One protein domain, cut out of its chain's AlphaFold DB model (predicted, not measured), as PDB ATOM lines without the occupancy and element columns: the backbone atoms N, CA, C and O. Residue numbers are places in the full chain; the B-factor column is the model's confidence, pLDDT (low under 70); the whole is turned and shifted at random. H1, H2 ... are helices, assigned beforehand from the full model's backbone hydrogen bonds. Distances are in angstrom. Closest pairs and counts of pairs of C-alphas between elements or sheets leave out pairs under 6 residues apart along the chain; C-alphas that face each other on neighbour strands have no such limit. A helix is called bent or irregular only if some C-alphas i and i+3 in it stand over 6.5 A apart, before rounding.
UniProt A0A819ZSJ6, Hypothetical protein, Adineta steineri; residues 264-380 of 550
ATOM      1  N   SER A 264     136.608 136.213 180.766       67.44
ATOM      2  CA  SER A 264     136.380 134.875 181.323       67.44
ATOM      3  C   SER A 264     137.291 133.862 180.640       67.44
ATOM      4  O   SER A 264     138.110 133.223 181.296       67.44
ATOM      5  N   LYS A 265     137.310 133.838 179.305       67.44
ATOM      6  CA  LYS A 265     138.172 132.946 178.521       67.44
ATOM      7  C   LYS A 265     139.654 133.196 178.752       67.44
ATOM      8  O   LYS A 265     140.454 132.262 178.836       67.44
ATOM      9  N   LYS A 266     140.041 134.459 178.926       67.25
ATOM     10  CA  LYS A 266     141.413 134.791 179.326       67.25
ATOM     11  C   LYS A 266     141.717 134.337 180.743       67.25
ATOM     12  O   LYS A 266     142.799 133.801 180.964       67.25
ATOM     13  N   TYR A 267     140.807 134.558 181.687       74.00
ATOM     14  CA  TYR A 267     140.962 134.080 183.055       74.00
ATOM     15  C   TYR A 267     141.125 132.561 183.087       74.00
ATOM     16  O   TYR A 267     142.082 132.084 183.691       74.00
ATOM     17  N   GLU A 268     140.285 131.809 182.376       73.69
ATOM     18  CA  GLU A 268     140.418 130.357 182.258       73.69
ATOM     19  C   GLU A 268     141.780 129.965 181.667       73.69
ATOM     20  O   GLU A 268     142.431 129.048 182.159       73.69
ATOM     21  N   GLN A 269     142.246 130.656 180.620       70.75
ATOM     22  CA  GLN A 269     143.556 130.396 180.020       70.75
ATOM     23  C   GLN A 269     144.702 130.631 181.018       70.75
ATOM     24  O   GLN A 269     145.609 129.807 181.113       70.75
ATOM     25  N   TRP A 270     144.670 131.732 181.774       71.12
ATOM     26  CA  TRP A 270     145.691 132.037 182.784       71.12
ATOM     27  C   TRP A 270     145.593 131.134 184.016       71.12
ATOM     28  O   TRP A 270     146.620 130.801 184.597       71.12
ATOM     29  N   SER A 271     144.390 130.714 184.400       75.94
ATOM     30  CA  SER A 271     144.145 129.734 185.467       75.94
ATOM     31  C   SER A 271     144.693 128.372 185.091       75.94
ATOM     32  O   SER A 271     145.480 127.795 185.836       75.94
ATOM     33  N   TYR A 272     144.399 127.922 183.874       78.00
ATOM     34  CA  TYR A 272     145.004 126.731 183.307       78.00
ATOM     35  C   TYR A 272     146.537 126.829 183.283       78.00
ATOM     36  O   TYR A 272     147.216 125.895 183.692       78.00
ATOM     37  N   TYR A 273     147.090 127.971 182.863       69.62
ATOM     38  CA  TYR A 273     148.538 128.183 182.816       69.62
ATOM     39  C   TYR A 273     149.195 128.115 184.200       69.62
ATOM     40  O   TYR A 273     150.226 127.470 184.374       69.62
ATOM     41  N   TYR A 274     148.577 128.752 185.195       74.62
ATOM     42  CA  TYR A 274     149.026 128.705 186.582       74.62
ATOM     43  C   TYR A 274     149.005 127.277 187.128       74.62
ATOM     44  O   TYR A 274     150.032 126.805 187.613       74.62
ATOM     45  N   ASN A 275     147.876 126.577 186.973       79.94
ATOM     46  CA  ASN A 275     147.699 125.199 187.431       79.94
ATOM     47  C   ASN A 275     148.681 124.253 186.738       79.94
ATOM     48  O   ASN A 275     149.270 123.399 187.390       79.94
ATOM     49  N   LEU A 276     148.914 124.433 185.436       76.56
ATOM     50  CA  LEU A 276     149.905 123.663 184.692       76.56
ATOM     51  C   LEU A 276     151.302 123.857 185.290       76.56
ATOM     52  O   LEU A 276     151.996 122.875 185.537       76.56
ATOM     53  N   GLY A 277     151.693 125.099 185.579       69.31
ATOM     54  CA  GLY A 277     152.991 125.366 186.189       69.31
ATOM     55  C   GLY A 277     153.127 124.897 187.636       69.31
ATOM     56  O   GLY A 277     154.228 124.523 188.030       69.31
ATOM     57  N   VAL A 278     152.038 124.863 188.413       73.31
ATOM     58  CA  VAL A 278     152.028 124.289 189.770       73.31
ATOM     59  C   VAL A 278     152.150 122.767 189.685       73.31
ATOM     60  O   VAL A 278     153.096 122.200 190.224       73.31
ATOM     61  N   ASN A 279     151.262 122.114 188.932       79.25
ATOM     62  CA  ASN A 279     151.174 120.654 188.845       79.25
ATOM     63  C   ASN A 279     152.407 120.017 188.196       79.25
ATOM     64  O   ASN A 279     152.767 118.891 188.522       79.25
ATOM     65  N   LYS A 280     153.045 120.712 187.249       73.19
ATOM     66  CA  LYS A 280     154.256 120.233 186.568       73.19
ATOM     67  C   LYS A 280     155.546 120.762 187.203       73.19
ATOM     68  O   LYS A 280     156.612 120.572 186.631       73.19
ATOM     69  N   GLY A 281     155.465 121.453 188.347       67.25
ATOM     70  CA  GLY A 281     156.635 122.002 189.045       67.25
ATOM     71  C   GLY A 281     157.421 123.043 188.237       67.25
ATOM     72  O   GLY A 281     158.566 123.344 188.560       67.25
ATOM     73  N   ILE A 282     156.821 123.616 187.190       65.81
ATOM     74  CA  ILE A 282     157.499 124.512 186.241       65.81
ATOM     75  C   ILE A 282     157.909 125.817 186.920       65.81
ATOM     76  O   ILE A 282     158.909 126.433 186.552       65.81
ATOM     77  N   TRP A 283     157.163 126.241 187.945       65.19
ATOM     78  CA  TRP A 283     157.485 127.455 188.692       65.19
ATOM     79  C   TRP A 283     158.789 127.358 189.494       65.19
ATOM     80  O   TRP A 283     159.339 128.401 189.841       65.19
ATOM     81  N   ASN A 284     159.304 126.147 189.742       61.78
ATOM     82  CA  ASN A 284     160.480 125.923 190.587       61.78
ATOM     83  C   ASN A 284     161.816 125.995 189.822       61.78
ATOM     84  O   ASN A 284     162.869 126.000 190.448       61.78
ATOM     85  N   GLY A 285     161.794 126.090 188.485       61.53
ATOM     86  CA  GLY A 285     162.997 126.106 187.648       61.53
ATOM     87  C   GLY A 285     162.885 127.133 186.529       61.53
ATOM     88  O   GLY A 285     162.471 126.824 185.412       61.53
ATOM     89  N   ARG A 286     163.243 128.389 186.814       66.75
ATOM     90  CA  ARG A 286     163.243 129.442 185.795       66.75
ATOM     91  C   ARG A 286     164.426 129.233 184.857       66.75
ATOM     92  O   ARG A 286     165.562 129.539 185.207       66.75
ATOM     93  N   VAL A 287     164.159 128.771 183.640       69.31
ATOM     94  CA  VAL A 287     165.179 128.829 182.595       69.31
ATOM     95  C   VAL A 287     165.357 130.294 182.196       69.31
ATOM     96  O   VAL A 287     164.386 130.992 181.894       69.31
ATOM     97  N   SER A 288     166.589 130.797 182.269       79.81
ATOM     98  CA  SER A 288     166.877 132.189 181.919       79.81
ATOM     99  C   SER A 288     166.539 132.454 180.446       79.81
ATOM    100  O   SER A 288     166.574 131.546 179.617       79.81
ATOM    101  N   LYS A 289     166.250 133.711 180.084       78.56
ATOM    102  CA  LYS A 289     165.984 134.086 178.681       78.56
ATOM    103  C   LYS A 289     167.139 133.677 177.755       78.56
ATOM    104  O   LYS A 289     166.893 133.208 176.651       78.56
ATOM    105  N   SER A 290     168.377 133.829 178.231       83.81
ATOM    106  CA  SER A 290     169.582 133.392 177.519       83.81
ATOM    107  C   SER A 290     169.576 131.878 177.299       83.81
ATOM    108  O   SER A 290     169.725 131.411 176.177       83.81
ATOM    109  N   MET A 291     169.288 131.102 178.343       84.31
ATOM    110  CA  MET A 291     169.238 129.646 178.253       84.31
ATOM    111  C   MET A 291     168.088 129.149 177.360       84.31
ATOM    112  O   MET A 291     168.266 128.188 176.615       84.31
ATOM    113  N   ALA A 292     166.936 129.824 177.365       84.62
ATOM    114  CA  ALA A 292     165.849 129.541 176.432       84.62
ATOM    115  C   ALA A 292     166.267 129.799 174.978       84.62
ATOM    116  O   ALA A 292     166.047 128.944 174.124       84.62
ATOM    117  N   LEU A 293     166.934 130.926 174.712       83.06
ATOM    118  CA  LEU A 293     167.445 131.266 173.384       83.06
ATOM    119  C   LEU A 293     168.492 130.249 172.900       83.06
ATOM    120  O   LEU A 293     168.390 129.741 171.789       83.06
ATOM    121  N   ILE A 294     169.452 129.900 173.760       86.06
ATOM    122  CA  ILE A 294     170.549 128.964 173.464       86.06
ATOM    123  C   ILE A 294     170.042 127.549 173.140       86.06
ATOM    124  O   ILE A 294     170.715 126.806 172.425       86.06
ATOM    125  N   ASN A 295     168.884 127.162 173.676       87.25
ATOM    126  CA  ASN A 295     168.292 125.839 173.469       87.25
ATOM    127  C   ASN A 295     167.072 125.874 172.532       87.25
ATOM    128  O   ASN A 295     166.335 124.887 172.488       87.25
ATOM    129  N   SER A 296     166.848 126.978 171.806       86.81
ATOM    130  CA  SER A 296     165.716 127.164 170.883       86.81
ATOM    131  C   SER A 296     164.349 126.872 171.522       86.81
ATOM    132  O   SER A 296     163.476 126.268 170.899       86.81
ATOM    133  N   MET A 297     164.170 127.256 172.788       83.44
ATOM    134  CA  MET A 297     162.918 127.083 173.528       83.44
ATOM    135  C   MET A 297     161.998 128.294 173.369       83.44
ATOM    136  O   MET A 297     162.442 129.427 173.160       83.44
ATOM    137  N   CYS A 298     160.694 128.080 173.544       77.38
ATOM    138  CA  CYS A 298     159.733 129.173 173.511       77.38
ATOM    139  C   CYS A 298     159.895 130.097 174.734       77.38
ATOM    140  O   CYS A 298     159.549 129.736 175.856       77.38
ATOM    141  N   TYR A 299     160.328 131.345 174.515       65.94
ATOM    142  CA  TYR A 299     160.498 132.339 175.591       65.94
ATOM    143  C   TYR A 299     159.182 132.749 176.272       65.94
ATOM    144  O   TYR A 299     159.194 133.402 177.320       65.94
ATOM    145  N   SER A 300     158.035 132.421 175.662       61.06
ATOM    146  CA  SER A 300     156.726 132.736 176.236       61.06
ATOM    147  C   SER A 300     156.529 132.046 177.598       61.06
ATOM    148  O   SER A 300     155.820 132.588 178.454       61.06
ATOM    149  N   TYR A 301     157.274 130.957 177.837       57.31
ATOM    150  CA  TYR A 301     157.373 130.199 179.078       57.31
ATOM    151  C   TYR A 301     158.495 130.705 180.007       57.31
ATOM    152  O   TYR A 301     159.466 130.033 180.323       57.31
ATOM    153  N   GLY A 302     158.363 131.949 180.467       55.53
ATOM    154  CA  GLY A 302     159.282 132.535 181.461       55.53
ATOM    155  C   GLY A 302     158.659 133.613 182.349       55.53
ATOM    156  O   GLY A 302     159.342 134.255 183.163       55.53
ATOM    157  N   ARG A 303     157.349 133.853 182.201       65.88
ATOM    158  CA  ARG A 303     156.634 134.843 183.016       65.88
ATOM    159  C   ARG A 303     156.687 134.398 184.476       65.88
ATOM    160  O   ARG A 303     156.511 133.223 184.763       65.88
ATOM    161  N   SER A 304     157.001 135.318 185.390       71.19
ATOM    162  CA  SER A 304     157.059 134.963 186.811       71.19
ATOM    163  C   SER A 304     155.681 134.502 187.268       71.19
ATOM    164  O   SER A 304     154.672 135.054 186.820       71.19
ATOM    165  N   LYS A 305     155.656 133.547 188.202       76.69
ATOM    166  CA  LYS A 305     154.451 133.172 188.953       76.69
ATOM    167  C   LYS A 305     153.692 134.425 189.414       76.69
ATOM    168  O   LYS A 305     152.524 134.583 189.080       76.69
ATOM    169  N   ILE A 306     154.422 135.389 189.982       77.50
ATOM    170  CA  ILE A 306     153.912 136.704 190.402       77.50
ATOM    171  C   ILE A 306     153.166 137.438 189.274       77.50
ATOM    172  O   ILE A 306     152.069 137.944 189.481       77.50
ATOM    173  N   LEU A 307     153.720 137.504 188.057       75.81
ATOM    174  CA  LEU A 307     153.064 138.189 186.935       75.81
ATOM    175  C   LEU A 307     151.771 137.473 186.508       75.81
ATOM    176  O   LEU A 307     150.818 138.116 186.063       75.81
ATOM    177  N   ILE A 308     151.733 136.146 186.607       74.69
ATOM    178  CA  ILE A 308     150.552 135.350 186.258       74.69
ATOM    179  C   ILE A 308     149.469 135.527 187.317       74.69
ATOM    180  O   ILE A 308     148.332 135.815 186.952       74.69
ATOM    181  N   GLU A 309     149.827 135.473 188.597       79.00
ATOM    182  CA  GLU A 309     148.927 135.756 189.722       79.00
ATOM    183  C   GLU A 309     148.362 137.179 189.638       79.00
ATOM    184  O   GLU A 309     147.154 137.390 189.748       79.00
ATOM    185  N   GLN A 310     149.205 138.174 189.337       83.25
ATOM    186  CA  GLN A 310     148.762 139.550 189.099       83.25
ATOM    187  C   GLN A 310     147.772 139.637 187.932       83.25
ATOM    188  O   GLN A 310     146.773 140.358 188.010       83.25
ATOM    189  N   ARG A 311     148.017 138.906 186.838       77.38
ATOM    190  CA  ARG A 311     147.094 138.853 185.697       77.38
ATOM    191  C   ARG A 311     145.775 138.199 186.070       77.38
ATOM    192  O   ARG A 311     144.744 138.770 185.733       77.38
ATOM    193  N   GLN A 312     145.797 137.071 186.773       78.81
ATOM    194  CA  GLN A 312     144.592 136.407 187.271       78.81
ATOM    195  C   GLN A 312     143.776 137.351 188.146       78.81
ATOM    196  O   GLN A 312     142.624 137.610 187.821       78.81
ATOM    197  N   LYS A 313     144.401 137.967 189.159       86.19
ATOM    198  CA  LYS A 313     143.752 138.944 190.044       86.19
ATOM    199  C   LYS A 313     143.120 140.092 189.253       86.19
ATOM    200  O   LYS A 313     141.988 140.484 189.523       86.19
ATOM    201  N   ASN A 314     143.820 140.609 188.243       81.62
ATOM    202  CA  ASN A 314     143.293 141.658 187.369       81.62
ATOM    203  C   ASN A 314     142.115 141.184 186.503       81.62
ATOM    204  O   ASN A 314     141.206 141.972 186.247       81.62
ATOM    205  N   PHE A 315     142.117 139.937 186.028       76.25
ATOM    206  CA  PHE A 315     140.992 139.380 185.273       76.25
ATOM    207  C   PHE A 315     139.786 139.099 186.163       76.25
ATOM    208  O   PHE A 315     138.686 139.478 185.779       76.25
ATOM    209  N   THR A 316     139.981 138.545 187.362       79.25
ATOM    210  CA  THR A 316     138.911 138.340 188.347       79.25
ATOM    211  C   THR A 316     138.220 139.658 188.683       79.25
ATOM    212  O   THR A 316     137.002 139.744 188.591       79.25
ATOM    213  N   LYS A 317     138.989 140.724 188.949       86.44
ATOM    214  CA  LYS A 317     138.430 142.067 189.174       86.44
ATOM    215  C   LYS A 317     137.614 142.578 187.983       86.44
ATOM    216  O   LYS A 317     136.562 143.175 188.166       86.44
ATOM    217  N   LYS A 318     138.093 142.353 186.755       79.50
ATOM    218  CA  LYS A 318     137.367 142.761 185.539       79.50
ATOM    219  C   LYS A 318     136.083 141.969 185.329       79.50
ATOM    220  O   LYS A 318     135.114 142.553 184.865       79.50
ATOM    221  N   LEU A 319     136.088 140.678 185.648       74.06
ATOM    222  CA  LEU A 319     134.900 139.831 185.582       74.06
ATOM    223  C   LEU A 319     133.855 140.266 186.600       74.06
ATOM    224  O   LEU A 319     132.706 140.448 186.226       74.06
ATOM    225  N   GLN A 320     134.270 140.523 187.840       83.00
ATOM    226  CA  GLN A 320     133.386 141.063 188.874       83.00
ATOM    227  C   GLN A 320     132.775 142.400 188.443       83.00
ATOM    228  O   GLN A 320     131.569 142.579 188.546       83.00
ATOM    229  N   GLN A 321     133.579 143.310 187.881       84.56
ATOM    230  CA  GLN A 321     133.061 144.582 187.377       84.56
ATOM    231  C   GLN A 321     132.074 144.401 186.217       84.56
ATOM    232  O   GLN A 321     131.074 145.104 186.152       84.56
ATOM    233  N   LEU A 322     132.354 143.486 185.286       73.25
ATOM    234  CA  LEU A 322     131.443 143.196 184.178       73.25
ATOM    235  C   LEU A 322     130.126 142.606 184.668       73.25
ATOM    236  O   LEU A 322     129.088 143.018 184.170       73.25
ATOM    237  N   GLN A 323     130.171 141.702 185.648       77.75
ATOM    238  CA  GLN A 323     128.971 141.142 186.257       77.75
ATOM    239  C   GLN A 323     128.112 142.243 186.884       77.75
ATOM    240  O   GLN A 323     126.940 142.346 186.554       77.75
ATOM    241  N   ILE A 324     128.719 143.130 187.681       86.12
ATOM    242  CA  ILE A 324     128.021 144.278 188.285       86.12
ATOM    243  C   ILE A 324     127.368 145.149 187.205       86.12
ATOM    244  O   ILE A 324     126.193 145.477 187.309       86.12
ATOM    245  N   ASN A 325     128.104 145.481 186.139       79.69
ATOM    246  CA  ASN A 325     127.575 146.306 185.052       79.69
ATOM    247  C   ASN A 325     126.413 145.622 184.304       79.69
ATOM    248  O   ASN A 325     125.486 146.298 183.863       79.69
ATOM    249  N   ILE A 326     126.476 144.296 184.123       72.31
ATOM    250  CA  ILE A 326     125.391 143.514 183.517       72.31
ATOM    251  C   ILE A 326     124.172 143.545 184.437       72.31
ATOM    252  O   ILE A 326     123.087 143.877 183.972       72.31
ATOM    253  N   ASP A 327     124.349 143.277 185.731       77.62
ATOM    254  CA  ASP A 327     123.260 143.272 186.711       77.62
ATOM    255  C   ASP A 327     122.591 144.657 186.824       77.62
ATOM    256  O   ASP A 327     121.369 144.757 186.949       77.62
ATOM    257  N   GLU A 328     123.367 145.742 186.742       84.19
ATOM    258  CA  GLU A 328     122.854 147.119 186.695       84.19
ATOM    259  C   GLU A 328     122.048 147.400 185.424       84.19
ATOM    260  O   GLU A 328     120.972 147.993 185.506       84.19
ATOM    261  N   HIS A 329     122.523 146.960 184.256       73.88
ATOM    262  CA  HIS A 329     121.780 147.128 183.008       73.88
ATOM    263  C   HIS A 329     120.514 146.275 182.961       73.88
ATOM    264  O   HIS A 329     119.481 146.764 182.514       73.88
ATOM    265  N   VAL A 330     120.550 145.045 183.474       72.38
ATOM    266  CA  VAL A 330     119.363 144.183 183.574       72.38
ATOM    267  C   VAL A 330     118.278 144.854 184.421       72.38
ATOM    268  O   VAL A 330     117.115 144.831 184.035       72.38
ATOM    269  N   LYS A 331     118.640 145.541 185.515       81.69
ATOM    270  CA  LYS A 331     117.684 146.309 186.339       81.69
ATOM    271  C   LYS A 331     117.050 147.501 185.614       81.69
ATOM    272  O   LYS A 331     115.977 147.938 186.012       81.69
ATOM    273  N   GLN A 332     117.712 148.057 184.599       79.06
ATOM    274  CA  GLN A 332     117.216 149.210 183.835       79.06
ATOM    275  C   GLN A 332     116.280 148.810 182.690       79.06
ATOM    276  O   GLN A 332     115.570 149.660 182.156       79.06
ATOM    277  N   ILE A 333     116.296 147.541 182.285       75.81
ATOM    278  CA  ILE A 333     115.551 147.058 181.130       75.81
ATOM    279  C   ILE A 333     114.214 146.466 181.604       75.81
ATOM    280  O   ILE A 333     114.145 145.328 182.061       75.81
ATOM    281  N   SER A 334     113.133 147.236 181.459       64.12
ATOM    282  CA  SER A 334     111.749 146.803 181.711       64.12
ATOM    283  C   SER A 334     111.205 145.952 180.549       64.12
ATOM    284  O   SER A 334     110.296 146.379 179.842       64.12
ATOM    285  N   LEU A 335     111.789 144.780 180.286       59.59
ATOM    286  CA  LEU A 335     111.313 143.858 179.240       59.59
ATOM    287  C   LEU A 335     110.490 142.707 179.832       59.59
ATOM    288  O   LEU A 335     110.738 142.260 180.952       59.59
ATOM    289  N   SER A 336     109.516 142.218 179.059       69.38
ATOM    290  CA  SER A 336     108.741 141.026 179.411       69.38
ATOM    291  C   SER A 336     109.676 139.809 179.529       69.38
ATOM    292  O   SER A 336     110.635 139.659 178.767       69.38
ATOM    293  N   THR A 337     109.421 138.920 180.491       65.00
ATOM    294  CA  THR A 337     110.262 137.735 180.754       65.00
ATOM    295  C   THR A 337     110.332 136.765 179.567       65.00
ATOM    296  O   THR A 337     111.320 136.043 179.429       65.00
ATOM    297  N   ALA A 338     109.325 136.765 178.689       65.69
ATOM    298  CA  ALA A 338     109.271 135.911 177.503       65.69
ATOM    299  C   ALA A 338     110.259 136.354 176.403       65.69
ATOM    300  O   ALA A 338     110.927 135.506 175.807       65.69
ATOM    301  N   ASP A 339     110.431 137.663 176.190       67.62
ATOM    302  CA  ASP A 339     111.347 138.197 175.169       67.62
ATOM    303  C   ASP A 339     112.821 138.032 175.563       67.62
ATOM    304  O   ASP A 339     113.680 137.789 174.711       67.62
ATOM    305  N   MET A 340     113.124 138.088 176.865       68.56
ATOM    306  CA  MET A 340     114.489 137.918 177.374       68.56
ATOM    307  C   MET A 340     115.023 136.497 177.187       68.56
ATOM    308  O   MET A 340     116.196 136.333 176.863       68.56
ATOM    309  N   ASN A 341     114.186 135.467 177.335       72.88
ATOM    310  CA  ASN A 341     114.616 134.083 177.114       72.88
ATOM    311  C   ASN A 341     114.950 133.826 175.641       72.88
ATOM    312  O   ASN A 341     115.951 133.172 175.338       72.88
ATOM    313  N   ASN A 342     114.154 134.382 174.726       74.25
ATOM    314  CA  ASN A 342     114.395 134.241 173.295       74.25
ATOM    315  C   ASN A 342     115.662 135.010 172.875       74.25
ATOM    316  O   ASN A 342     116.532 134.462 172.200       74.25
ATOM    317  N   LEU A 343     115.837 136.239 173.377       68.62
ATOM    318  CA  LEU A 343     117.052 137.029 173.164       68.62
ATOM    319  C   LEU A 343     118.298 136.335 173.733       68.62
ATOM    320  O   LEU A 343     119.316 136.266 173.052       68.62
ATOM    321  N   MET A 344     118.230 135.782 174.948       70.25
ATOM    322  CA  MET A 344     119.347 135.042 175.547       70.25
ATOM    323  C   MET A 344     119.664 133.760 174.781       70.25
ATOM    324  O   MET A 344     120.833 133.403 174.678       70.25
ATOM    325  N   THR A 345     118.665 133.093 174.205       75.88
ATOM    326  CA  THR A 345     118.880 131.916 173.351       75.88
ATOM    327  C   THR A 345     119.601 132.309 172.064       75.88
ATOM    328  O   THR A 345     120.620 131.710 171.744       75.88
ATOM    329  N   ILE A 346     119.168 133.383 171.394       70.75
ATOM    330  CA  ILE A 346     119.829 133.920 170.192       70.75
ATOM    331  C   ILE A 346     121.257 134.384 170.507       70.75
ATOM    332  O   ILE A 346     122.183 134.082 169.758       70.75
ATOM    333  N   ILE A 347     121.461 135.085 171.628       65.81
ATOM    334  CA  ILE A 347     122.791 135.508 172.085       65.81
ATOM    335  C   ILE A 347     123.660 134.288 172.385       65.81
ATOM    336  O   ILE A 347     124.826 134.278 172.005       65.81
ATOM    337  N   ASN A 348     123.127 133.259 173.044       70.06
ATOM    338  CA  ASN A 348     123.881 132.053 173.359       70.06
ATOM    339  C   ASN A 348     124.237 131.264 172.102       70.06
ATOM    340  O   ASN A 348     125.396 130.892 171.973       70.06
ATOM    341  N   ASP A 349     123.314 131.068 171.160       71.06
ATOM    342  CA  ASP A 349     123.597 130.412 169.878       71.06
ATOM    343  C   ASP A 349     124.634 131.192 169.066       71.06
ATOM    344  O   ASP A 349     125.589 130.611 168.543       71.06
ATOM    345  N   PHE A 350     124.510 132.521 169.034       62.31
ATOM    346  CA  PHE A 350     125.478 133.417 168.405       62.31
ATOM    347  C   PHE A 350     126.860 133.303 169.060       62.31
ATOM    348  O   PHE A 350     127.863 133.083 168.383       62.31
ATOM    349  N   LEU A 351     126.926 133.375 170.393       62.72
ATOM    350  CA  LEU A 351     128.167 133.210 171.145       62.72
ATOM    351  C   LEU A 351     128.743 131.802 170.973       62.72
ATOM    352  O   LEU A 351     129.954 131.667 170.865       62.72
ATOM    353  N   TYR A 352     127.929 130.750 170.929       69.50
ATOM    354  CA  TYR A 352     128.410 129.379 170.758       69.50
ATOM    355  C   TYR A 352     128.998 129.153 169.367       69.50
ATOM    356  O   TYR A 352     130.078 128.566 169.268       69.50
ATOM    357  N   ARG A 353     128.326 129.638 168.317       64.31
ATOM    358  CA  ARG A 353     128.776 129.488 166.929       64.31
ATOM    359  C   ARG A 353     130.041 130.313 166.664       64.31
ATOM    360  O   ARG A 353     131.023 129.760 166.180       64.31
ATOM    361  N   ASP A 354     130.083 131.570 167.106       57.59
ATOM    362  CA  ASP A 354     131.222 132.465 166.843       57.59
ATOM    363  C   ASP A 354     132.399 132.270 167.815       57.59
ATOM    364  O   ASP A 354     133.547 132.593 167.495       57.59
ATOM    365  N   GLN A 355     132.170 131.721 169.015       70.06
ATOM    366  CA  GLN A 355     133.262 131.371 169.931       70.06
ATOM    367  C   GLN A 355     133.821 129.970 169.701       70.06
ATOM    368  O   GLN A 355     134.798 129.625 170.372       70.06
ATOM    369  N   TYR A 356     133.258 129.160 168.801       74.38
ATOM    370  CA  TYR A 356     133.788 127.827 168.522       74.38
ATOM    371  C   TYR A 356     135.255 127.902 168.076       74.38
ATOM    372  O   TYR A 356     136.118 127.304 168.721       74.38
ATOM    373  N   GLU A 357     135.572 128.736 167.082       67.06
ATOM    374  CA  GLU A 357     136.955 128.958 166.630       67.06
ATOM    375  C   GLU A 357     137.860 129.440 167.769       67.06
ATOM    376  O   GLU A 357     138.982 128.962 167.945       67.06
ATOM    377  N   LEU A 358     137.364 130.369 168.593       67.25
ATOM    378  CA  LEU A 358     138.115 130.892 169.731       67.25
ATOM    379  C   LEU A 358     138.384 129.801 170.775       67.25
ATOM    380  O   LEU A 358     139.468 129.765 171.356       67.25
ATOM    381  N   ARG A 359     137.413 128.920 171.027       75.69
ATOM    382  CA  ARG A 359     137.532 127.788 171.950       75.69
ATOM    383  C   ARG A 359     138.549 126.782 171.430       75.69
ATOM    384  O   ARG A 359     139.456 126.431 172.181       75.69
ATOM    385  N   MET A 360     138.465 126.417 170.153       75.12
ATOM    386  CA  MET A 360     139.428 125.533 169.496       75.12
ATOM    387  C   MET A 360     140.842 126.123 169.530       75.12
ATOM    388  O   MET A 360     141.791 125.446 169.919       75.12
ATOM    389  N   GLU A 361     141.001 127.416 169.240       77.25
ATOM    390  CA  GLU A 361     142.293 128.103 169.336       77.25
ATOM    391  C   GLU A 361     142.816 128.160 170.782       77.25
ATOM    392  O   GLU A 361     144.020 128.034 171.027       77.25
ATOM    393  N   LEU A 362     141.939 128.339 171.774       76.00
ATOM    394  CA  LEU A 362     142.317 128.298 173.188       76.00
ATOM    395  C   LEU A 362     142.760 126.900 173.614       76.00
ATOM    396  O   LEU A 362     143.781 126.783 174.294       76.00
ATOM    397  N   GLU A 363     142.044 125.854 173.217       81.62
ATOM    398  CA  GLU A 363     142.420 124.460 173.460       81.62
ATOM    399  C   GLU A 363     143.748 124.118 172.790       81.62
ATOM    400  O   GLU A 363     144.653 123.593 173.448       81.62
ATOM    401  N   ARG A 364     143.931 124.539 171.536       84.62
ATOM    402  CA  ARG A 364     145.200 124.423 170.815       84.62
ATOM    403  C   ARG A 364     146.341 125.069 171.584       84.62
ATOM    404  O   ARG A 364     147.372 124.440 171.828       84.62
ATOM    405  N   ARG A 365     146.153 126.309 172.045       79.50
ATOM    406  CA  ARG A 365     147.140 127.004 172.885       79.50
ATOM    407  C   ARG A 365     147.393 126.264 174.191       79.50
ATOM    408  O   ARG A 365     148.547 126.152 174.585       79.50
ATOM    409  N   ARG A 366     146.361 125.752 174.868       83.62
ATOM    410  CA  ARG A 366     146.516 124.973 176.110       83.62
ATOM    411  C   ARG A 366     147.389 123.739 175.893       83.62
ATOM    412  O   ARG A 366     148.230 123.460 176.745       83.62
ATOM    413  N   SER A 367     147.222 123.043 174.775       86.50
ATOM    414  CA  SER A 367     148.031 121.877 174.406       86.50
ATOM    415  C   SER A 367     149.466 122.256 174.049       86.50
ATOM    416  O   SER A 367     150.394 121.664 174.593       86.50
ATOM    417  N   ILE A 368     149.675 123.307 173.248       84.69
ATOM    418  CA  ILE A 368     151.021 123.835 172.949       84.69
ATOM    419  C   ILE A 368     151.762 124.200 174.238       84.69
ATOM    420  O   ILE A 368     152.933 123.867 174.398       84.69
ATOM    421  N   LEU A 369     151.059 124.798 175.201       81.06
ATOM    422  CA  LEU A 369     151.631 125.129 176.503       81.06
ATOM    423  C   LEU A 369     152.024 123.881 177.312       81.06
ATOM    424  O   LEU A 369     152.972 123.964 178.090       81.06
ATOM    425  N   LYS A 370     151.352 122.730 177.146       86.38
ATOM    426  CA  LYS A 370     151.798 121.456 177.748       86.38
ATOM    427  C   LYS A 370     153.120 120.987 177.135       86.38
ATOM    428  O   LYS A 370     153.989 120.533 177.873       86.38
ATOM    429  N   PHE A 371     153.285 121.121 175.819       90.12
ATOM    430  CA  PHE A 371     154.535 120.771 175.138       90.12
ATOM    431  C   PHE A 371     155.685 121.698 175.531       90.12
ATOM    432  O   PHE A 371     156.781 121.214 175.795       90.12
ATOM    433  N   ASP A 372     155.439 123.010 175.626       85.62
ATOM    434  CA  ASP A 372     156.442 123.986 176.076       85.62
ATOM    435  C   ASP A 372     156.870 123.728 177.531       85.62
ATOM    436  O   ASP A 372     158.054 123.776 177.857       85.62
ATOM    437  N   ALA A 373     155.907 123.403 178.399       83.81
ATOM    438  CA  ALA A 373     156.150 122.990 179.777       83.81
ATOM    439  C   ALA A 373     157.053 121.752 179.869       83.81
ATOM    440  O   ALA A 373     158.044 121.748 180.602       83.81
ATOM    441  N   LYS A 374     156.699 120.703 179.115       88.88
ATOM    442  CA  LYS A 374     157.453 119.449 179.039       88.88
ATOM    443  C   LYS A 374     158.851 119.698 178.461       88.88
ATOM    444  O   LYS A 374     159.816 119.199 179.026       88.88
ATOM    445  N   ASP A 375     158.992 120.538 177.432       90.81
ATOM    446  CA  ASP A 375     160.295 120.902 176.848       90.81
ATOM    447  C   ASP A 375     161.212 121.575 177.880       90.81
ATOM    448  O   ASP A 375     162.369 121.190 178.036       90.81
ATOM    449  N   HIS A 376     160.670 122.517 178.657       86.75
ATOM    450  CA  HIS A 376     161.394 123.163 179.752       86.75
ATOM    451  C   HIS A 376     161.899 122.162 180.793       86.75
ATOM    452  O   HIS A 376     163.066 122.218 181.187       86.75
ATOM    453  N   GLN A 377     161.031 121.245 181.231       87.25
ATOM    454  CA  GLN A 377     161.399 120.201 182.185       87.25
ATOM    455  C   GLN A 377     162.508 119.308 181.619       87.25
ATOM    456  O   GLN A 377     163.478 119.031 182.315       87.25
ATOM    457  N   LEU A 378     162.403 118.899 180.354       91.44
ATOM    458  CA  LEU A 378     163.376 118.024 179.700       91.44
ATOM    459  C   LEU A 378     164.745 118.691 179.540       91.44
ATOM    460  O   LEU A 378     165.766 118.064 179.822       91.44
ATOM    461  N   VAL A 379     164.781 119.973 179.171       91.50
ATOM    462  CA  VAL A 379     166.030 120.745 179.127       91.50
ATOM    463  C   VAL A 379     166.634 120.877 180.522       91.50
ATOM    464  O   VAL A 379     167.834 120.673 180.689       91.50
ATOM    465  N   HIS A 380     165.827 121.166 181.542       88.81
ATOM    466  CA  HIS A 380     166.318 121.242 182.916       88.81
ATOM    467  C   HIS A 380     166.896 119.902 183.394       88.81
ATOM    468  O   HIS A 380     167.999 119.869 183.935       88.81
TER     469      HIS A 380
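Overview. This is residues 264 to 380 of the 550 residues of the protein "Hypothetical protein" of Adineta steineri (UniProt A0A819ZSJ6). The model is a long, open frame: H3 makes one long side, the bent helix H4 folds back as the other, and H1 lies between H3 and the arm H4b at the end away from the H3 to H4 turn. The small helix H2 sits near that same end, within the stretch that leads from H1 to H3, and touches no helix; residues 320 to 357, the turn with its two adjoining helical stretches, stick out from the body. The printed part has 117 residues with four named helices, in the order H1, H2, H3, H4, and no named strand; the class is all helix. The whole is loose, with a radius of gyration of the C-alphas of 19.6 A, and a rod in outline, spanning 62 by 27 by 22 A.

Arrangement. H1, residues 264 to 279, touches H3, residues 305 to 332, at a shallow tilt of 28 degrees, opposite ways; their closest C-alphas, those of Tyr 267 and Phe 315, are 5.7 A apart. H2, residues 289 to 294, is apart from H1 and from H3. H4, residues 337 to 380, was assigned as one helix by its hydrogen bonds but is bent: C-alphas 354 and 357 are 6.7 A apart. Its arms, H4a, residues 337 to 354, and H4b, residues 357 to 380, stand at a steep tilt of 49 degrees. H1 touches H4b, through residues 362 to 373 of that arm alone, at a shallow tilt of 21 degrees, the same way; the closest C-alphas, those of Gln 269 and Leu 362, are 7.3 A apart. H3 is apart from both H4a and H4b, and H2 is only just apart from H4b, the closest C-alphas being 8.5 A apart. Every O i to N i+4 pair is within hydrogen-bond range in H1, H2, H3 and H4b; in H4a 12 of 14 are.

Along the chain. H1 begins at C-alpha 264 (136.380, 134.875, 181.323) and is 21.9 A long from first to last C-alpha. H2 has six residues. H3 is 40.9 A long and ends at C-alpha 332 (117.216, 149.210, 183.835). H4a is 25.7 A long and H4b 34.5 A, ending at C-alpha 380 (166.318, 121.242, 182.916).

Size, cuts and confidence. The two C-alphas farthest apart, those of Ile 294 and Ser 336, are 63.3 A apart. The printed part has no cut. The link from H3 to H4 is tight, and those from H1 to H2 and from H2 to H3 are short. The mean pLDDT of the printed part is 75.5; 33 residues are under 70, among them 281 to 287, 299 to 303 and 334 to 340.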